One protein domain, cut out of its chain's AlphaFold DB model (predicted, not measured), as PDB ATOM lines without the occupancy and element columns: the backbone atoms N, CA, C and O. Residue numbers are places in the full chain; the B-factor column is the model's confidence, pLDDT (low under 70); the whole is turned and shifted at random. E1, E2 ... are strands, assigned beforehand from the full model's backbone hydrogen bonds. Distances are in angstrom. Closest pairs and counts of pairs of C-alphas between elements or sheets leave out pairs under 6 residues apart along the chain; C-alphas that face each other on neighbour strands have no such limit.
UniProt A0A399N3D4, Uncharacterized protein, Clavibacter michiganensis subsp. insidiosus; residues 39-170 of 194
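Overview. This is residues 39 to 170 of the 194 residues of an uncharacterized protein of Clavibacter michiganensis subsp. insidiosus (UniProt A0A399N3D4). Two small sheets, E1 E2 E6 and E3 E4 E5, stand partly face to face as a loose sandwich, splayed apart toward E6. A third small sheet, E7 E8 E9, lies at the end where E1 turns into E2, and short pairings in residues 43 to 61 widen the first sheet beyond E1. The printed part has 132 residues with nine named strands, E1 to E9 in chain order, and no named helix; each sheet is antiparallel, in the orders just named. The class is all strand, with 53 of the 132 residues in named strands. The whole is compact, with a radius of gyration of the C-alphas of 15.1 A and spans of 44 by 37 by 22 A.

Arrangement. Residues 43 to 44 pair antiparallel with residues 50 to 51, these with residues 60 to 61, and these with residues 71 to 72 of E1, residues 71 to 75. E1 and E2, residues 78 to 84, form a hairpin, with N 73 and O 80 2.8 A apart. On the other side of E2 is its antiparallel neighbour E6, residues 139 to 142, with N 83 and O 140 2.9 A apart. E3, residues 99 to 106, E4, residues 109 to 116, and E5, residues 119 to 126, form a meander, each strand the antiparallel neighbour of the one before. N 102 and O 111 are 2.8 A apart, and N 112 and O 123 are 2.8 A apart. E3 bends by 55 degrees at residue 103. E2 and E3 are apart, as are E5 and E6. E7, residues 147 to 150, E8, residues 156 to 159, and E9, residues 165 to 169, form a second meander, with N 147 and O 159 2.8 A apart and N 158 and O 167 2.9 A apart. The closest C-alphas of E1 and E9, those of His 75 and Val 166, are 6.9 A apart.

Along the chain. E1 begins at C-alpha 71 (129.583, 92.540, 130.671) and is 13.6 A long from first to last C-alpha. E2 measures 20.1 A, E3 19.1 A, E4 22.6 A and E5 22.2 A. E6 measures 9.7 A, E7 10.3 A and E8 9.8 A. E9 measures 11.1 A and ends at C-alpha 169 (135.684, 84.468, 139.167).

Size, cuts and confidence. The two C-alphas farthest apart, those of Val 131 and Ala 162, are 45.0 A apart. The printed part has no cut. The links E2 to E3, 14 residues, and E5 to E6, 12 residues, are long. The mean pLDDT of the printed part is 94.4, and no printed residue is under 70.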
ATOM      1  N   ASN A  39     117.731  94.514 143.454       97.00
ATOM      2  CA  ASN A  39     117.052  94.336 142.186       97.00
ATOM      3  C   ASN A  39     117.879  93.437 141.259       97.00
ATOM      4  O   ASN A  39     119.056  93.697 141.022       97.00
ATOM      5  N   THR A  40     117.253  92.406 140.701       97.69
ATOM      6  CA  THR A  40     117.851  91.519 139.689       97.69
ATOM      7  C   THR A  40     117.338  91.805 138.279       97.69
ATOM      8  O   THR A  40     117.878  91.269 137.316       97.69
ATOM      9  N   ASP A  41     116.335  92.675 138.129       98.19
ATOM     10  CA  ASP A  41     115.682  92.917 136.849       98.19
ATOM     11  C   ASP A  41     116.565  93.749 135.911       98.19
ATOM     12  O   ASP A  41     116.971  94.884 136.202       98.19
ATOM     13  N   VAL A  42     116.790  93.204 134.719       98.44
ATOM     14  CA  VAL A  42     117.519  93.839 133.628       98.44
ATOM     15  C   VAL A  42     116.601  94.806 132.894       98.44
ATOM     16  O   VAL A  42     115.652  94.420 132.209       98.44
ATOM     17  N   THR A  43     116.915  96.096 132.967       98.25
ATOM     18  CA  THR A  43     116.265  97.136 132.163       98.25
ATOM     19  C   THR A  43     117.031  97.357 130.863       98.25
ATOM     20  O   THR A  43     118.162  97.844 130.879       98.25
ATOM     21  N   VAL A  44     116.398  97.056 129.726       97.94
ATOM     22  CA  VAL A  44     116.943  97.349 128.390       97.94
ATOM     23  C   VAL A  44     116.641  98.801 128.021       97.94
ATOM     24  O   VAL A  44     115.488  99.237 128.032       97.94
ATOM     25  N   ARG A  45     117.683  99.578 127.724       97.38
ATOM     26  CA  ARG A  45     117.583 100.995 127.347       97.38
ATOM     27  C   ARG A  45     117.221 101.147 125.870       97.38
ATOM     28  O   ARG A  45     117.385 100.230 125.077       97.38
ATOM     29  N   SER A  46     116.821 102.355 125.469       95.69
ATOM     30  CA  SER A  46     116.585 102.689 124.053       95.69
ATOM     31  C   SER A  46     117.825 102.534 123.165       95.69
ATOM     32  O   SER A  46     117.685 102.435 121.952       95.69
ATOM     33  N   SER A  47     119.021 102.516 123.759       94.12
ATOM     34  CA  SER A  47     120.277 102.221 123.068       94.12
ATOM     35  C   SER A  47     120.519 100.726 122.830       94.12
ATOM     36  O   SER A  47     121.508 100.406 122.199       94.12
ATOM     37  N   GLY A  48     119.692  99.823 123.369       96.31
ATOM     38  CA  GLY A  48     119.893  98.365 123.316       96.31
ATOM     39  C   GLY A  48     120.650  97.785 124.517       96.31
ATOM     40  O   GLY A  48     120.476  96.619 124.848       96.31
ATOM     41  N   ALA A  49     121.419  98.605 125.236       97.69
ATOM     42  CA  ALA A  49     122.186  98.167 126.400       97.69
ATOM     43  C   ALA A  49     121.291  97.805 127.602       97.69
ATOM     44  O   ALA A  49     120.323  98.514 127.909       97.69
ATOM     45  N   GLY A  50     121.664  96.752 128.328       98.56
ATOM     46  CA  GLY A  50     121.010  96.306 129.558       98.56
ATOM     47  C   GLY A  50     121.659  96.907 130.804       98.56
ATOM     48  O   GLY A  50     122.880  97.036 130.880       98.56
ATOM     49  N   VAL A  51     120.861  97.278 131.806       98.44
ATOM     50  CA  VAL A  51     121.358  97.718 133.119       98.44
ATOM     51  C   VAL A  51     120.522  97.154 134.255       98.44
ATOM     52  O   VAL A  51     119.305  97.044 134.128       98.44
ATOM     53  N   VAL A  52     121.172  96.887 135.383       98.12
ATOM     54  CA  VAL A  52     120.512  96.466 136.621       98.12
ATOM     55  C   VAL A  52     120.801  97.524 137.695       98.12
ATOM     56  O   VAL A  52     121.893  97.530 138.275       98.12
ATOM     57  N   PRO A  53     119.897  98.504 137.899       94.88
ATOM     58  CA  PRO A  53     120.017  99.455 139.003       94.88
ATOM     59  C   PRO A  53     119.816  98.737 140.338       94.88
ATOM     60  O   PRO A  53     119.267  97.641 140.353       94.88
ATOM     61  N   ASP A  54     120.237  99.361 141.439       95.94
ATOM     62  CA  ASP A  54     120.006  98.856 142.801       95.94
ATOM     63  C   ASP A  54     120.454  97.394 142.980       95.94
ATOM     64  O   ASP A  54     119.779  96.558 143.579       95.94
ATOM     65  N   HIS A  55     121.656  97.103 142.475       95.94
ATOM     66  CA  HIS A  55     122.329  95.816 142.611       95.94
ATOM     67  C   HIS A  55     123.769  96.015 143.126       95.94
ATOM     68  O   HIS A  55     124.453  96.912 142.625       95.94
ATOM     69  N   PRO A  56     124.295  95.179 144.048       93.44
ATOM     70  CA  PRO A  56     125.638  95.343 144.635       93.44
ATOM     71  C   PRO A  56     126.803  95.358 143.634       93.44
ATOM     72  O   PRO A  56     127.868  95.899 143.926       93.44
ATOM     73  N   LEU A  57     126.589  94.742 142.468       95.12
ATOM     74  CA  LEU A  57     127.539  94.700 141.348       95.12
ATOM     75  C   LEU A  57     127.197  95.671 140.203       95.12
ATOM     76  O   LEU A  57     127.899  95.684 139.194       95.12
ATOM     77  N   ALA A  58     126.071  96.389 140.301       96.69
ATOM     78  CA  ALA A  58     125.438  97.191 139.246       96.69
ATOM     79  C   ALA A  58     125.714  96.711 137.793       96.69
ATOM     80  O   ALA A  58     126.316  97.467 137.016       96.69
ATOM     81  N   PRO A  59     125.317  95.470 137.424       98.25
ATOM     82  CA  PRO A  59     125.595  94.896 136.113       98.25
ATOM     83  C   PRO A  59     125.150  95.785 134.955       98.25
ATOM     84  O   PRO A  59     124.068  96.388 134.967       98.25
ATOM     85  N   ARG A  60     125.988  95.831 133.921       98.69
ATOM     86  CA  ARG A  60     125.673  96.438 132.629       98.69
ATOM     87  C   ARG A  60     126.053  95.484 131.516       98.69
ATOM     88  O   ARG A  60     127.150  94.932 131.533       98.69
ATOM     89  N   PHE A  61     125.158  95.363 130.552       98.88
ATOM     90  CA  PHE A  61     125.290  94.508 129.385       98.88
ATOM     91  C   PHE A  61     125.330  95.386 128.136       98.88
ATOM     92  O   PHE A  61     124.539  96.334 128.030       98.88
ATOM     93  N   ALA A  62     126.258  95.115 127.222       98.75
ATOM     94  CA  ALA A  62     126.350  95.864 125.971       98.75
ATOM     95  C   ALA A  62     125.146  95.588 125.057       98.75
ATOM     96  O   ALA A  62     124.423  94.607 125.236       98.75
ATOM     97  N   ASP A  63     124.901  96.461 124.087       98.38
ATOM     98  CA  ASP A  63     123.871  96.243 123.074       98.38
ATOM     99  C   ASP A  63     124.236  95.111 122.106       98.38
ATOM    100  O   ASP A  63     123.317  94.423 121.662       98.38
ATOM    101  N   SER A  64     125.530  94.854 121.863       98.50
ATOM    102  CA  SER A  64     126.024  93.703 121.094       98.50
ATOM    103  C   SER A  64     127.034  92.840 121.860       98.50
ATOM    104  O   SER A  64     127.858  93.329 122.632       98.50
ATOM    105  N   ALA A  65     127.032  91.530 121.596       98.56
ATOM    106  CA  ALA A  65     128.019  90.590 122.134       98.56
ATOM    107  C   ALA A  65     129.459  90.858 121.673       98.56
ATOM    108  O   ALA A  65     130.407  90.463 122.351       98.56
ATOM    109  N   SER A  66     129.618  91.505 120.516       98.25
ATOM    110  CA  SER A  66     130.923  91.848 119.939       98.25
ATOM    111  C   SER A  66     131.526  93.138 120.504       98.25
ATOM    112  O   SER A  66     132.678  93.469 120.204       98.25
ATOM    113  N   ASP A  67     130.775  93.862 121.336       98.25
ATOM    114  CA  ASP A  67     131.238  95.102 121.937       98.25
ATOM    115  C   ASP A  67     132.264  94.860 123.045       98.25
ATOM    116  O   ASP A  67     132.225  93.895 123.816       98.25
ATOM    117  N   ALA A  68     133.180  95.818 123.185       97.38
ATOM    118  CA  ALA A  68     134.083  95.843 124.320       97.38
ATOM    119  C   ALA A  68     133.298  96.061 125.624       97.38
ATOM    120  O   ALA A  68     132.574  97.048 125.766       97.38
ATOM    121  N   GLY A  69     133.514  95.197 126.615       97.69
ATOM    122  CA  GLY A  69     132.769  95.260 127.869       97.69
ATOM    123  C   GLY A  69     131.338  94.734 127.750       97.69
ATOM    124  O   GLY A  69     130.459  95.320 128.384       97.69
ATOM    125  N   VAL A  70     131.118  93.657 126.976       98.62
ATOM    126  CA  VAL A  70     129.827  92.947 126.869       98.62
ATOM    127  C   VAL A  70     129.179  92.703 128.234       98.62
ATOM    128  O   VAL A  70     127.967  92.857 128.360       98.62
ATOM    129  N   LEU A  71     129.984  92.439 129.270       98.69
ATOM    130  CA  LEU A  71     129.583  92.540 130.671       98.69
ATOM    131  C   LEU A  71     130.490  93.533 131.404       98.69
ATOM    132  O   LEU A  71     131.718  93.441 131.362       98.69
ATOM    133  N   THR A  72     129.887  94.471 132.129       98.62
ATOM    134  CA  THR A  72     130.581  95.381 133.044       98.62
ATOM    135  C   THR A  72     129.962  95.305 134.437       98.62
ATOM    136  O   THR A  72     128.754  95.469 134.594       98.62
ATOM    137  N   LEU A  73     130.806  95.113 135.451       97.62
ATOM    138  CA  LEU A  73     130.442  95.082 136.867       97.62
ATOM    139  C   LEU A  73     131.115  96.236 137.614       97.62
ATOM    140  O   LEU A  73     132.236  96.637 137.291       97.62
ATOM    141  N   HIS A  74     130.434  96.750 138.630       95.88
ATOM    142  CA  HIS A  74     130.893  97.834 139.489       95.88
ATOM    143  C   HIS A  74     130.755  97.429 140.955       95.88
ATOM    144  O   HIS A  74     129.673  97.046 141.383       95.88
ATOM    145  N   HIS A  75     131.825  97.567 141.730       91.12
ATOM    146  CA  HIS A  75     131.804  97.301 143.167       91.12
ATOM    147  C   HIS A  75     132.886  98.135 143.851       91.12
ATOM    148  O   HIS A  75     133.992  98.246 143.321       91.12
ATOM    149  N   ASP A  76     132.565  98.782 144.973       88.06
ATOM    150  CA  ASP A  76     133.501  99.597 145.764       88.06
ATOM    151  C   ASP A  76     134.348 100.584 144.937       88.06
ATOM    152  O   ASP A  76     135.557 100.722 145.111       88.06
ATOM    153  N   GLY A  77     133.710 101.253 143.970       92.56
ATOM    154  CA  GLY A  77     134.361 102.218 143.074       92.56
ATOM    155  C   GLY A  77     135.268 101.604 141.999       92.56
ATOM    156  O   GLY A  77     135.769 102.334 141.141       92.56
ATOM    157  N   HIS A  78     135.444 100.286 141.994       96.00
ATOM    158  CA  HIS A  78     136.170  99.551 140.969       96.00
ATOM    159  C   HIS A  78     135.233  99.078 139.861       96.00
ATOM    160  O   HIS A  78     134.021  98.942 140.044       96.00
ATOM    161  N   VAL A  79     135.815  98.834 138.688       97.69
ATOM    162  CA  VAL A  79     135.095  98.374 137.500       97.69
ATOM    163  C   VAL A  79     135.801  97.150 136.941       97.69
ATOM    164  O   VAL A  79     137.008  97.198 136.701       97.69
ATOM    165  N   LEU A  80     135.034  96.091 136.702       97.06
ATOM    166  CA  LEU A  80     135.481  94.880 136.027       97.06
ATOM    167  C   LEU A  80     134.731  94.755 134.702       97.06
ATOM    168  O   LEU A  80     133.502  94.747 134.688       97.06
ATOM    169  N   LYS A  81     135.458  94.706 133.588       98.38
ATOM    170  CA  LYS A  81     134.879  94.597 132.242       98.38
ATOM    171  C   LYS A  81     135.334  93.316 131.577       98.38
ATOM    172  O   LYS A  81     136.533  93.054 131.560       98.38
ATOM    173  N   TYR A  82     134.395  92.609 130.972       97.62
ATOM    174  CA  TYR A  82     134.618  91.413 130.177       97.62
ATOM    175  C   TYR A  82     134.298  91.713 128.721       97.62
ATOM    176  O   TYR A  82     133.230  92.242 128.419       97.62
ATOM    177  N   THR A  83     135.212  91.366 127.828       98.62
ATOM    178  CA  THR A  83     135.003  91.378 126.378       98.62
ATOM    179  C   THR A  83     135.191  89.961 125.864       98.62
ATOM    180  O   THR A  83     136.209  89.342 126.176       98.62
ATOM    181  N   LEU A  84     134.233  89.454 125.089       98.31
ATOM    182  CA  LEU A  84     134.331  88.136 124.472       98.31
ATOM    183  C   LEU A  84     135.033  88.252 123.118       98.31
ATOM    184  O   LEU A  84     134.487  88.810 122.164       98.31
ATOM    185  N   ASP A  85     136.251  87.730 123.023       98.12
ATOM    186  CA  ASP A  85     137.050  87.865 121.811       98.12
ATOM    187  C   ASP A  85     136.461  87.028 120.669       98.12
ATOM    188  O   ASP A  85     136.261  85.817 120.786       98.12
ATOM    189  N   GLY A  86     136.239  87.676 119.523       97.25
ATOM    190  CA  GLY A  86     135.766  87.018 118.305       97.25
ATOM    191  C   GLY A  86     134.274  86.684 118.290       97.25
ATOM    192  O   GLY A  86     133.850  85.978 117.375       97.25
ATOM    193  N   ALA A  87     133.496  87.177 119.260       97.94
ATOM    194  CA  ALA A  87     132.044  87.061 119.233       97.94
ATOM    195  C   ALA A  87     131.456  87.729 117.981       97.94
ATOM    196  O   ALA A  87     131.916  88.787 117.541       97.94
ATOM    197  N   ALA A  88     130.423  87.110 117.414       98.25
ATOM    198  CA  ALA A  88     129.617  87.724 116.372       98.25
ATOM    199  C   ALA A  88     128.873  88.962 116.901       98.25
ATOM    200  O   ALA A  88     128.572  89.064 118.091       98.25
ATOM    201  N   ASP A  89     128.540  89.879 115.990       98.25
ATOM    202  CA  ASP A  89     127.613  90.969 116.285       98.25
ATOM    203  C   ASP A  89     126.215  90.379 116.511       98.25
ATOM    204  O   ASP A  89     125.520  89.991 115.569       98.25
ATOM    205  N   SER A  90     125.856  90.235 117.781       98.62
ATOM    206  CA  SER A  90     124.617  89.616 118.231       98.62
ATOM    207  C   SER A  90     123.953  90.563 119.215       98.62
ATOM    208  O   SER A  90     124.593  90.912 120.206       98.62
ATOM    209  N   PRO A  91     122.722  91.030 118.950       98.50
ATOM    210  CA  PRO A  91     122.065  92.001 119.806       98.50
ATOM    211  C   PRO A  91     121.612  91.371 121.123       98.50
ATOM    212  O   PRO A  91     121.295  90.183 121.189       98.50
ATOM    213  N   LEU A  92     121.515  92.200 122.158       98.69
ATOM    214  CA  LEU A  92     120.949  91.806 123.440       98.69
ATOM    215  C   LEU A  92     119.487  91.356 123.286       98.69
ATOM    216  O   LEU A  92     118.614  92.127 122.879       98.69
ATOM    217  N   GLU A  93     119.203  90.130 123.713       98.56
ATOM    218  CA  GLU A  93     117.861  89.624 123.985       98.56
ATOM    219  C   GLU A  93     117.643  89.486 125.499       98.56
ATOM    220  O   GLU A  93     118.560  89.172 126.258       98.56
ATOM    221  N   ARG A  94     116.404  89.710 125.952       98.06
ATOM    222  CA  ARG A  94     116.003  89.569 127.359       98.06
ATOM    223  C   ARG A  94     114.897  88.508 127.471       98.06
ATOM    224  O   ARG A  94     113.722  88.876 127.348       98.06
ATOM    225  N   PRO A  95     115.242  87.214 127.625       97.19
ATOM    226  CA  PRO A  95     114.260  86.126 127.643       97.19
ATOM    227  C   PRO A  95     113.382  86.124 128.906       97.19
ATOM    228  O   PRO A  95     112.208  85.757 128.832       97.19
ATOM    229  N   SER A  96     113.905  86.596 130.037       97.56
ATOM    230  CA  SER A  96     113.174  86.781 131.296       97.56
ATOM    231  C   SER A  96     113.676  88.031 132.038       97.56
ATOM    232  O   SER A  96     114.495  88.777 131.507       97.56
ATOM    233  N   ALA A  97     113.124  88.353 133.212       97.94
ATOM    234  CA  ALA A  97     113.418  89.623 133.885       97.94
ATOM    235  C   ALA A  97     114.900  89.765 134.268       97.94
ATOM    236  O   ALA A  97     115.462  90.847 134.113       97.94
ATOM    237  N   ASP A  98     115.518  88.678 134.713       98.00
ATOM    238  CA  ASP A  98     116.867  88.579 135.268       98.00
ATOM    239  C   ASP A  98     117.882  87.933 134.309       98.00
ATOM    240  O   ASP A  98     119.041  87.738 134.672       98.00
ATOM    241  N   GLU A  99     117.482  87.640 133.071       98.44
ATOM    242  CA  GLU A  99     118.333  86.979 132.080       98.44
ATOM    243  C   GLU A  99     118.675  87.876 130.888       98.44
ATOM    244  O   GLU A  99     117.879  88.698 130.423       98.44
ATOM    245  N   VAL A 100     119.869  87.658 130.345       98.75
ATOM    246  CA  VAL A 100     120.378  88.280 129.122       98.75
ATOM    247  C   VAL A 100     120.900  87.189 128.204       98.75
ATOM    248  O   VAL A 100     121.660  86.327 128.636       98.75
ATOM    249  N   GLN A 101     120.534  87.235 126.928       98.69
ATOM    250  CA  GLN A 101     120.998  86.283 125.926       98.69
ATOM    251  C   GLN A 101     121.517  87.013 124.691       98.69
ATOM    252  O   GLN A 101     120.891  87.944 124.193       98.69
ATOM    253  N   TYR A 102     122.634  86.529 124.168       98.75
ATOM    254  CA  TYR A 102     123.152  86.858 122.852       98.75
ATOM    255  C   TYR A 102     123.251  85.560 122.058       98.75
ATOM    256  O   TYR A 102     123.955  84.627 122.456       98.75
ATOM    257  N   ARG A 103     122.511  85.470 120.955       98.38
ATOM    258  CA  ARG A 103     122.445  84.245 120.150       98.38
ATOM    259  C   ARG A 103     123.575  84.143 119.147       98.38
ATOM    260  O   ARG A 103     124.018  85.161 118.622       98.38
ATOM    261  N   ASP A 104     123.989  82.918 118.850       97.31
ATOM    262  CA  ASP A 104     124.935  82.613 117.774       97.31
ATOM    263  C   ASP A 104     126.230  83.453 117.842       97.31
ATOM    264  O   ASP A 104     126.803  83.830 116.817       97.31
ATOM    265  N   VAL A 105     126.719  83.742 119.058       98.00
ATOM    266  CA  VAL A 105     127.975  84.490 119.271       98.00
ATOM    267  C   VAL A 105     129.180  83.740 118.708       98.00
ATOM    268  O   VAL A 105     130.154  84.356 118.283       98.00
ATOM    269  N   PHE A 106     129.083  82.412 118.647       96.00
ATOM    270  CA  PHE A 106     129.938  81.526 117.863       96.00
ATOM    271  C   PHE A 106     129.060  80.457 117.188       96.00
ATOM    272  O   PHE A 106     127.886  80.317 117.542       96.00
ATOM    273  N   PRO A 107     129.584  79.650 116.242       92.94
ATOM    274  CA  PRO A 107     128.790  78.613 115.591       92.94
ATOM    275  C   PRO A 107     128.073  77.693 116.593       92.94
ATOM    276  O   PRO A 107     128.720  76.947 117.332       92.94
ATOM    277  N   ARG A 108     126.732  77.718 116.578       92.62
ATOM    278  CA  ARG A 108     125.857  76.930 117.470       92.62
ATOM    279  C   ARG A 108     126.137  77.164 118.963       92.62
ATOM    280  O   ARG A 108     126.013  76.227 119.752       92.62
ATOM    281  N   THR A 109     126.585  78.363 119.322       95.88
ATOM    282  CA  THR A 109     126.909  78.744 120.698       95.88
ATOM    283  C   THR A 109     126.260  80.081 121.023       95.88
ATOM    284  O   THR A 109     126.559  81.078 120.367       95.88
ATOM    285  N   ASP A 110     125.443  80.097 122.067       97.94
ATOM    286  CA  ASP A 110     124.869  81.316 122.632       97.94
ATOM    287  C   ASP A 110     125.678  81.760 123.855       97.94
ATOM    288  O   ASP A 110     126.254  80.928 124.558       97.94
ATOM    289  N   LEU A 111     125.690  83.062 124.130       98.56
ATOM    290  CA  LEU A 111     126.159  83.630 125.391       98.56
ATOM    291  C   LEU A 111     124.943  84.009 126.230       98.56
ATOM    292  O   LEU A 111     124.102  84.796 125.797       98.56
ATOM    293  N   HIS A 112     124.859  83.459 127.430       98.56
ATOM    294  CA  HIS A 112     123.768  83.680 128.364       98.56
ATOM    295  C   HIS A 112     124.304  84.212 129.692       98.56
ATOM    296  O   HIS A 112     125.335  83.753 130.183       98.56
ATOM    297  N   TYR A 113     123.573  85.149 130.287       98.44
ATOM    298  CA  TYR A 113     123.805  85.613 131.642       98.44
ATOM    299  C   TYR A 113     122.528  85.545 132.469       98.44
ATOM    300  O   TYR A 113     121.468  85.934 131.990       98.44
ATOM    301  N   ALA A 114     122.662  85.154 133.735       97.75
ATOM    302  CA  ALA A 114     121.605  85.253 134.737       97.75
ATOM    303  C   ALA A 114     122.065  86.130 135.908       97.75
ATOM    304  O   ALA A 114     123.150  85.932 136.467       97.75
ATOM    305  N   VAL A 115     121.246  87.106 136.282       97.56
ATOM    306  CA  VAL A 115     121.509  88.041 137.375       97.56
ATOM    307  C   VAL A 115     120.881  87.504 138.655       97.56
ATOM    308  O   VAL A 115     119.676  87.324 138.761       97.56
ATOM    309  N   THR A 116     121.704  87.289 139.672       93.69
ATOM    310  CA  THR A 116     121.267  86.901 141.018       93.69
ATOM    311  C   THR A 116     121.684  87.979 142.001       93.69
ATOM    312  O   THR A 116     122.619  88.715 141.718       93.69
ATOM    313  N   ALA A 117     121.091  88.013 143.194       90.19
ATOM    314  CA  ALA A 117     121.285  89.109 144.148       90.19
ATOM    315  C   ALA A 117     122.748  89.424 144.552       90.19
ATOM    316  O   ALA A 117     123.026  90.484 145.109       90.19
ATOM    317  N   GLY A 118     123.697  88.514 144.311       84.38
ATOM    318  CA  GLY A 118     125.117  88.751 144.585       84.38
ATOM    319  C   GLY A 118     126.067  88.414 143.442       84.38
ATOM    320  O   GLY A 118     127.274  88.551 143.625       84.38
ATOM    321  N   GLN A 119     125.572  87.927 142.301       90.44
ATOM    322  CA  GLN A 119     126.412  87.369 141.237       90.44
ATOM    323  C   GLN A 119     125.751  87.537 139.872       90.44
ATOM    324  O   GLN A 119     124.529  87.487 139.760       90.44
ATOM    325  N   VAL A 120     126.566  87.639 138.828       94.56
ATOM    326  CA  VAL A 120     126.125  87.406 137.449       94.56
ATOM    327  C   VAL A 120     126.703  86.066 137.021       94.56
ATOM    328  O   VAL A 120     127.923  85.907 136.983       94.56
ATOM    329  N   LYS A 121     125.837  85.090 136.756       93.69
ATOM    330  CA  LYS A 121     126.234  83.792 136.212       93.69
ATOM    331  C   LYS A 121     126.377  83.933 134.700       93.69
ATOM    332  O   LYS A 121     125.471  84.457 134.069       93.69
ATOM    333  N   GLU A 122     127.486  83.463 134.148       94.06
ATOM    334  CA  GLU A 122     127.775  83.441 132.710       94.06
ATOM    335  C   GLU A 122     127.760  81.999 132.196       94.06
ATOM    336  O   GLU A 122     128.297  81.099 132.848       94.06
ATOM    337  N   GLU A 123     127.156  81.775 131.030       94.94
ATOM    338  CA  GLU A 123     127.083  80.474 130.370       94.94
ATOM    339  C   GLU A 123     127.295  80.614 128.859       94.94
ATOM    340  O   GLU A 123     126.632  81.407 128.193       94.94
ATOM    341  N   LEU A 124     128.188  79.794 128.299       95.50
ATOM    342  CA  LEU A 124     128.244  79.541 126.859       95.50
ATOM    343  C   LEU A 124     127.453  78.266 126.570       95.50
ATOM    344  O   LEU A 124     127.861  77.172 126.965       95.50
ATOM    345  N   ILE A 125     126.309  78.406 125.907       95.31
ATOM    346  CA  ILE A 125     125.371  77.310 125.665       95.31
ATOM    347  C   ILE A 125     125.617  76.755 124.267       95.31
ATOM    348  O   ILE A 125     125.311  77.402 123.267       95.31
ATOM    349  N   LEU A 126     126.163  75.542 124.190       93.44
ATOM    350  CA  LEU A 126     126.425  74.859 122.928       93.44
ATOM    351  C   LEU A 126     125.220  73.990 122.557       93.44
ATOM    352  O   LEU A 126     124.883  73.049 123.272       93.44
ATOM    353  N   ALA A 127     124.606  74.249 121.403       91.88
ATOM    354  CA  ALA A 127     123.454  73.467 120.936       91.88
ATOM    355  C   ALA A 127     123.833  72.056 120.439       91.88
ATOM    356  O   ALA A 127     122.968  71.213 120.207       91.88
ATOM    357  N   ALA A 128     125.125  71.804 120.215       88.38
ATOM    358  CA  ALA A 128     125.666  70.513 119.807       88.38
ATOM    359  C   ALA A 128     127.173  70.444 120.103       88.38
ATOM    360  O   ALA A 128     127.817  71.494 120.198       88.38
ATOM    361  N   PRO A 129     127.773  69.238 120.139       86.62
ATOM    362  CA  PRO A 129     129.214  69.089 120.287       86.62
ATOM    363  C   PRO A 129     129.995  69.940 119.264       86.62
ATOM    364  O   PRO A 129     129.675  69.914 118.063       86.62
ATOM    365  N   PRO A 130     131.000  70.707 119.715       81.12
ATOM    366  CA  PRO A 130     131.753  71.637 118.880       81.12
ATOM    367  C   PRO A 130     132.629  70.899 117.856       81.12
ATOM    368  O   PRO A 130     133.139  69.809 118.116       81.12
ATOM    369  N   VAL A 131     132.794  71.501 116.671       80.94
ATOM    370  CA  VAL A 131     133.648  70.993 115.584       80.94
ATOM    371  C   VAL A 131     134.524  72.153 115.084       80.94
ATOM    372  O   VAL A 131     133.968  73.104 114.533       80.94
ATOM    373  N   PRO A 132     135.861  72.108 115.250       81.06
ATOM    374  CA  PRO A 132     136.651  71.011 115.821       81.06
ATOM    375  C   PRO A 132     136.339  70.754 117.302       81.06
ATOM    376  O   PRO A 132     135.838  71.625 118.009       81.06
ATOM    377  N   ALA A 133     136.632  69.532 117.754       77.19
ATOM    378  CA  ALA A 133     136.539  69.185 119.166       77.19
ATOM    379  C   ALA A 133     137.486  70.081 119.991       77.19
ATOM    380  O   ALA A 133     138.568  70.417 119.515       77.19
ATOM    381  N   ALA A 134     137.079  70.428 121.217       78.38
ATOM    382  CA  ALA A 134     137.768  71.356 122.127       78.38
ATOM    383  C   ALA A 134     137.824  72.825 121.634       78.38
ATOM    384  O   ALA A 134     138.888  73.317 121.251       78.38
ATOM    385  N   PRO A 135     136.687  73.548 121.646       86.50
ATOM    386  CA  PRO A 135     136.663  74.974 121.359       86.50
ATOM    387  C   PRO A 135     137.409  75.739 122.456       86.50
ATOM    388  O   PRO A 135     137.476  75.305 123.606       86.50
ATOM    389  N   SER A 136     137.948  76.896 122.089       90.50
ATOM    390  CA  SER A 136     138.540  77.846 123.026       90.50
ATOM    391  C   SER A 136     137.745  79.137 122.969       90.50
ATOM    392  O   SER A 136     137.484  79.649 121.881       90.50
ATOM    393  N   TYR A 137     137.422  79.670 124.138       93.00
ATOM    394  CA  TYR A 137     136.754  80.952 124.300       93.00
ATOM    395  C   TYR A 137     137.662  81.849 125.130       93.00
ATOM    396  O   TYR A 137     138.173  81.418 126.166       93.00
ATOM    397  N   THR A 138     137.903  83.065 124.651       96.31
ATOM    398  CA  THR A 138     138.839  83.992 125.284       96.31
ATOM    399  C   THR A 138     138.087  85.220 125.754       96.31
ATOM    400  O   THR A 138     137.430  85.895 124.966       96.31
ATOM    401  N   TRP A 139     138.225  85.514 127.043       95.56
ATOM    402  CA  TRP A 139     137.722  86.734 127.652       95.56
ATOM    403  C   TRP A 139     138.871  87.708 127.877       95.56
ATOM    404  O   TRP A 139     139.820  87.400 128.604       95.56
ATOM    405  N   HIS A 140     138.777  88.900 127.298       97.25
ATOM    406  CA  HIS A 140     139.645  90.002 127.680       97.25
ATOM    407  C   HIS A 140     139.044  90.730 128.884       97.25
ATOM    408  O   HIS A 140     137.959  91.305 128.794       97.25
ATOM    409  N   VAL A 141     139.761  90.717 130.011       95.94
ATOM    410  CA  VAL A 141     139.290  91.297 131.274       95.94
ATOM    411  C   VAL A 141     140.055  92.576 131.603       95.94
ATOM    412  O   VAL A 141     141.278  92.568 131.743       95.94
ATOM    413  N   SER A 142     139.332  93.684 131.768       97.25
ATOM    414  CA  SER A 142     139.885  94.961 132.228       97.25
ATOM    415  C   SER A 142     139.455  95.238 133.667       97.25
ATOM    416  O   SER A 142     138.263  95.303 133.959       97.25
ATOM    417  N   ALA A 143     140.435  95.421 134.554       94.81
ATOM    418  CA  ALA A 143     140.242  95.590 135.994       94.81
ATOM    419  C   ALA A 143     141.176  96.686 136.540       94.81
ATOM    420  O   ALA A 143     142.118  96.427 137.289       94.81
ATOM    421  N   ALA A 144     140.993  97.928 136.086       95.25
ATOM    422  CA  ALA A 144     141.911  99.015 136.423       95.25
ATOM    423  C   ALA A 144     142.007  99.230 137.946       95.25
ATOM    424  O   ALA A 144     140.998  99.388 138.629       95.25
ATOM    425  N   GLY A 145     143.237  99.274 138.465       94.69
ATOM    426  CA  GLY A 145     143.500  99.453 139.896       94.69
ATOM    427  C   GLY A 145     143.455  98.168 140.728       94.69
ATOM    428  O   GLY A 145     143.800  98.229 141.906       94.69
ATOM    429  N   LEU A 146     143.111  97.030 140.117       96.06
ATOM    430  CA  LEU A 146     143.081  95.720 140.759       96.06
ATOM    431  C   LEU A 146     144.233  94.838 140.270       96.06
ATOM    432  O   LEU A 146     144.704  94.953 139.137       96.06
ATOM    433  N   HIS A 147     144.673  93.937 141.140       96.38
ATOM    434  CA  HIS A 147     145.604  92.866 140.822       96.38
ATOM    435  C   HIS A 147     144.827  91.558 140.670       96.38
ATOM    436  O   HIS A 147     144.147  91.143 141.604       96.38
ATOM    437  N   ALA A 148     144.930  90.925 139.503       94.31
ATOM    438  CA  ALA A 148     144.310  89.634 139.229       94.31
ATOM    439  C   ALA A 148     145.308  88.498 139.487       94.31
ATOM    440  O   ALA A 148     146.421  88.529 138.958       94.31
ATOM    441  N   ALA A 149     144.911  87.490 140.259       91.88
ATOM    442  CA  ALA A 149     145.712  86.293 140.497       91.88
ATOM    443  C   ALA A 149     144.834  85.049 140.593       91.88
ATOM    444  O   ALA A 149     143.718  85.114 141.103       91.88
ATOM    445  N   GLN A 150     145.360  83.920 140.120       92.19
ATOM    446  CA  GLN A 150     144.729  82.627 140.333       92.19
ATOM    447  C   GLN A 150     144.988  82.137 141.759       92.19
ATOM    448  O   GLN A 150     146.132  82.177 142.221       92.19
ATOM    449  N   ASP A 151     143.940  81.670 142.430       86.12
ATOM    450  CA  ASP A 151     144.016  81.030 143.741       86.12
ATOM    451  C   ASP A 151     144.171  79.500 143.615       86.12
ATOM    452  O   ASP A 151     144.058  78.921 142.530       86.12
ATOM    453  N   ALA A 152     144.450  78.821 144.726       86.75
ATOM    454  CA  ALA A 152     144.730  77.385 144.771       86.75
ATOM    455  C   ALA A 152     143.567  76.503 144.275       86.75
ATOM    456  O   ALA A 152     143.801  75.382 143.825       86.75
ATOM    457  N   ASP A 153     142.329  76.996 144.349       78.94
ATOM    458  CA  ASP A 153     141.123  76.313 143.866       78.94
ATOM    459  C   ASP A 153     140.831  76.560 142.373       78.94
ATOM    460  O   ASP A 153     139.842  76.059 141.834       78.94
ATOM    461  N   GLY A 154     141.699  77.314 141.691       82.62
ATOM    462  CA  GLY A 154     141.574  77.657 140.281       82.62
ATOM    463  C   GLY A 154     140.725  78.898 140.005       82.62
ATOM    464  O   GLY A 154     140.643  79.296 138.839       82.62
ATOM    465  N   SER A 155     140.132  79.519 141.029       82.31
ATOM    466  CA  SER A 155     139.446  80.808 140.901       82.31
ATOM    467  C   SER A 155     140.423  81.936 140.567       82.31
ATOM    468  O   SER A 155     141.617  81.842 140.843       82.31
ATOM    469  N   ILE A 156     139.928  83.015 139.962       89.38
ATOM    470  CA  ILE A 156     140.687  84.255 139.769       89.38
ATOM    471  C   ILE A 156     140.150  85.305 140.737       89.38
ATOM    472  O   ILE A 156     138.980  85.680 140.659       89.38
ATOM    473  N   LEU A 157     141.007  85.806 141.620       91.88
ATOM    474  CA  LEU A 157     140.685  86.872 142.564       91.88
ATOM    475  C   LEU A 157     141.240  88.203 142.066       91.88
ATOM    476  O   LEU A 157     142.372  88.276 141.585       91.88
ATOM    477  N   PHE A 158     140.449  89.262 142.222       92.88
ATOM    478  CA  PHE A 158     140.847  90.632 141.926       92.88
ATOM    479  C   PHE A 158     140.954  91.408 143.231       92.88
ATOM    480  O   PHE A 158     139.941  91.694 143.871       92.88
ATOM    481  N   THR A 159     142.178  91.746 143.627       93.81
ATOM    482  CA  THR A 159     142.456  92.432 144.892       93.81
ATOM    483  C   THR A 159     142.842  93.887 144.684       93.81
ATOM    484  O   THR A 159     143.555  94.216 143.733       93.81
ATOM    485  N   ASP A 160     142.426  94.756 145.598       93.00
ATOM    486  CA  ASP A 160     142.884  96.142 145.637       93.00
ATOM    487  C   ASP A 160     144.331  96.264 146.163       93.00
ATOM    488  O   ASP A 160     145.007  95.284 146.486       93.00
ATOM    489  N   LYS A 161     144.831  97.501 146.271       94.62
ATOM    490  CA  LYS A 161     146.179  97.778 146.801       94.62
ATOM    491  C   LYS A 161     146.351  97.436 148.285       94.62
ATOM    492  O   LYS A 161     147.491  97.318 148.730       94.62
ATOM    493  N   ALA A 162     145.262  97.344 149.046       94.06
ATOM    494  CA  ALA A 162     145.280  96.950 150.451       94.06
ATOM    495  C   ALA A 162     145.260  95.419 150.623       94.06
ATOM    496  O   ALA A 162     145.483  94.935 151.731       94.06
ATOM    497  N   GLY A 163     145.049  94.667 149.538       90.44
ATOM    498  CA  GLY A 163     144.942  93.209 149.542       90.44
ATOM    499  C   GLY A 163     143.520  92.701 149.790       90.44
ATOM    500  O   GLY A 163     143.340  91.499 149.976       90.44
ATOM    501  N   SER A 164     142.515  93.580 149.787       91.25
ATOM    502  CA  SER A 164     141.108  93.191 149.917       91.25
ATOM    503  C   SER A 164     140.601  92.631 148.592       91.25
ATOM    504  O   SER A 164     140.852  93.215 147.536       91.25
ATOM    505  N   VAL A 165     139.874  91.514 148.633       90.44
ATOM    506  CA  VAL A 165     139.216  90.942 147.449       90.44
ATOM    507  C   VAL A 165     138.011  91.804 147.080       90.44
ATOM    508  O   VAL A 165     137.125  92.000 147.907       90.44
ATOM    509  N   VAL A 166     137.978  92.293 145.840       92.06
ATOM    510  CA  VAL A 166     136.892  93.133 145.301       92.06
ATOM    511  C   VAL A 166     135.988  92.332 144.366       92.06
ATOM    512  O   VAL A 166     134.770  92.471 144.406       92.06
ATOM    513  N   PHE A 167     136.573  91.463 143.539       92.69
ATOM    514  CA  PHE A 167     135.835  90.536 142.678       92.69
ATOM    515  C   PHE A 167     136.477  89.150 142.706       92.69
ATOM    516  O   PHE A 167     137.676  89.015 142.958       92.69
ATOM    517  N   GLY A 168     135.686  88.131 142.380       88.88
ATOM    518  CA  GLY A 168     136.158  86.765 142.184       88.88
ATOM    519  C   GLY A 168     135.452  86.109 141.003       88.88
ATOM    520  O   GLY A 168     134.248  86.292 140.820       88.88
ATOM    521  N   ILE A 169     136.204  85.347 140.215       86.81
ATOM    522  CA  ILE A 169     135.684  84.468 139.167       86.81
ATOM    523  C   ILE A 169     135.946  83.034 139.628       86.81
ATOM    524  O   ILE A 169     137.114  82.661 139.761       86.81
ATOM    525  N   PRO A 170     134.913  82.222 139.892       81.75
ATOM    526  CA  PRO A 170     135.116  80.825 140.252       81.75
ATOM    527  C   PRO A 170     135.728  80.044 139.082       81.75
ATOM    528  O   PRO A 170     135.580  80.424 137.920       81.75
TER     529      PRO A 170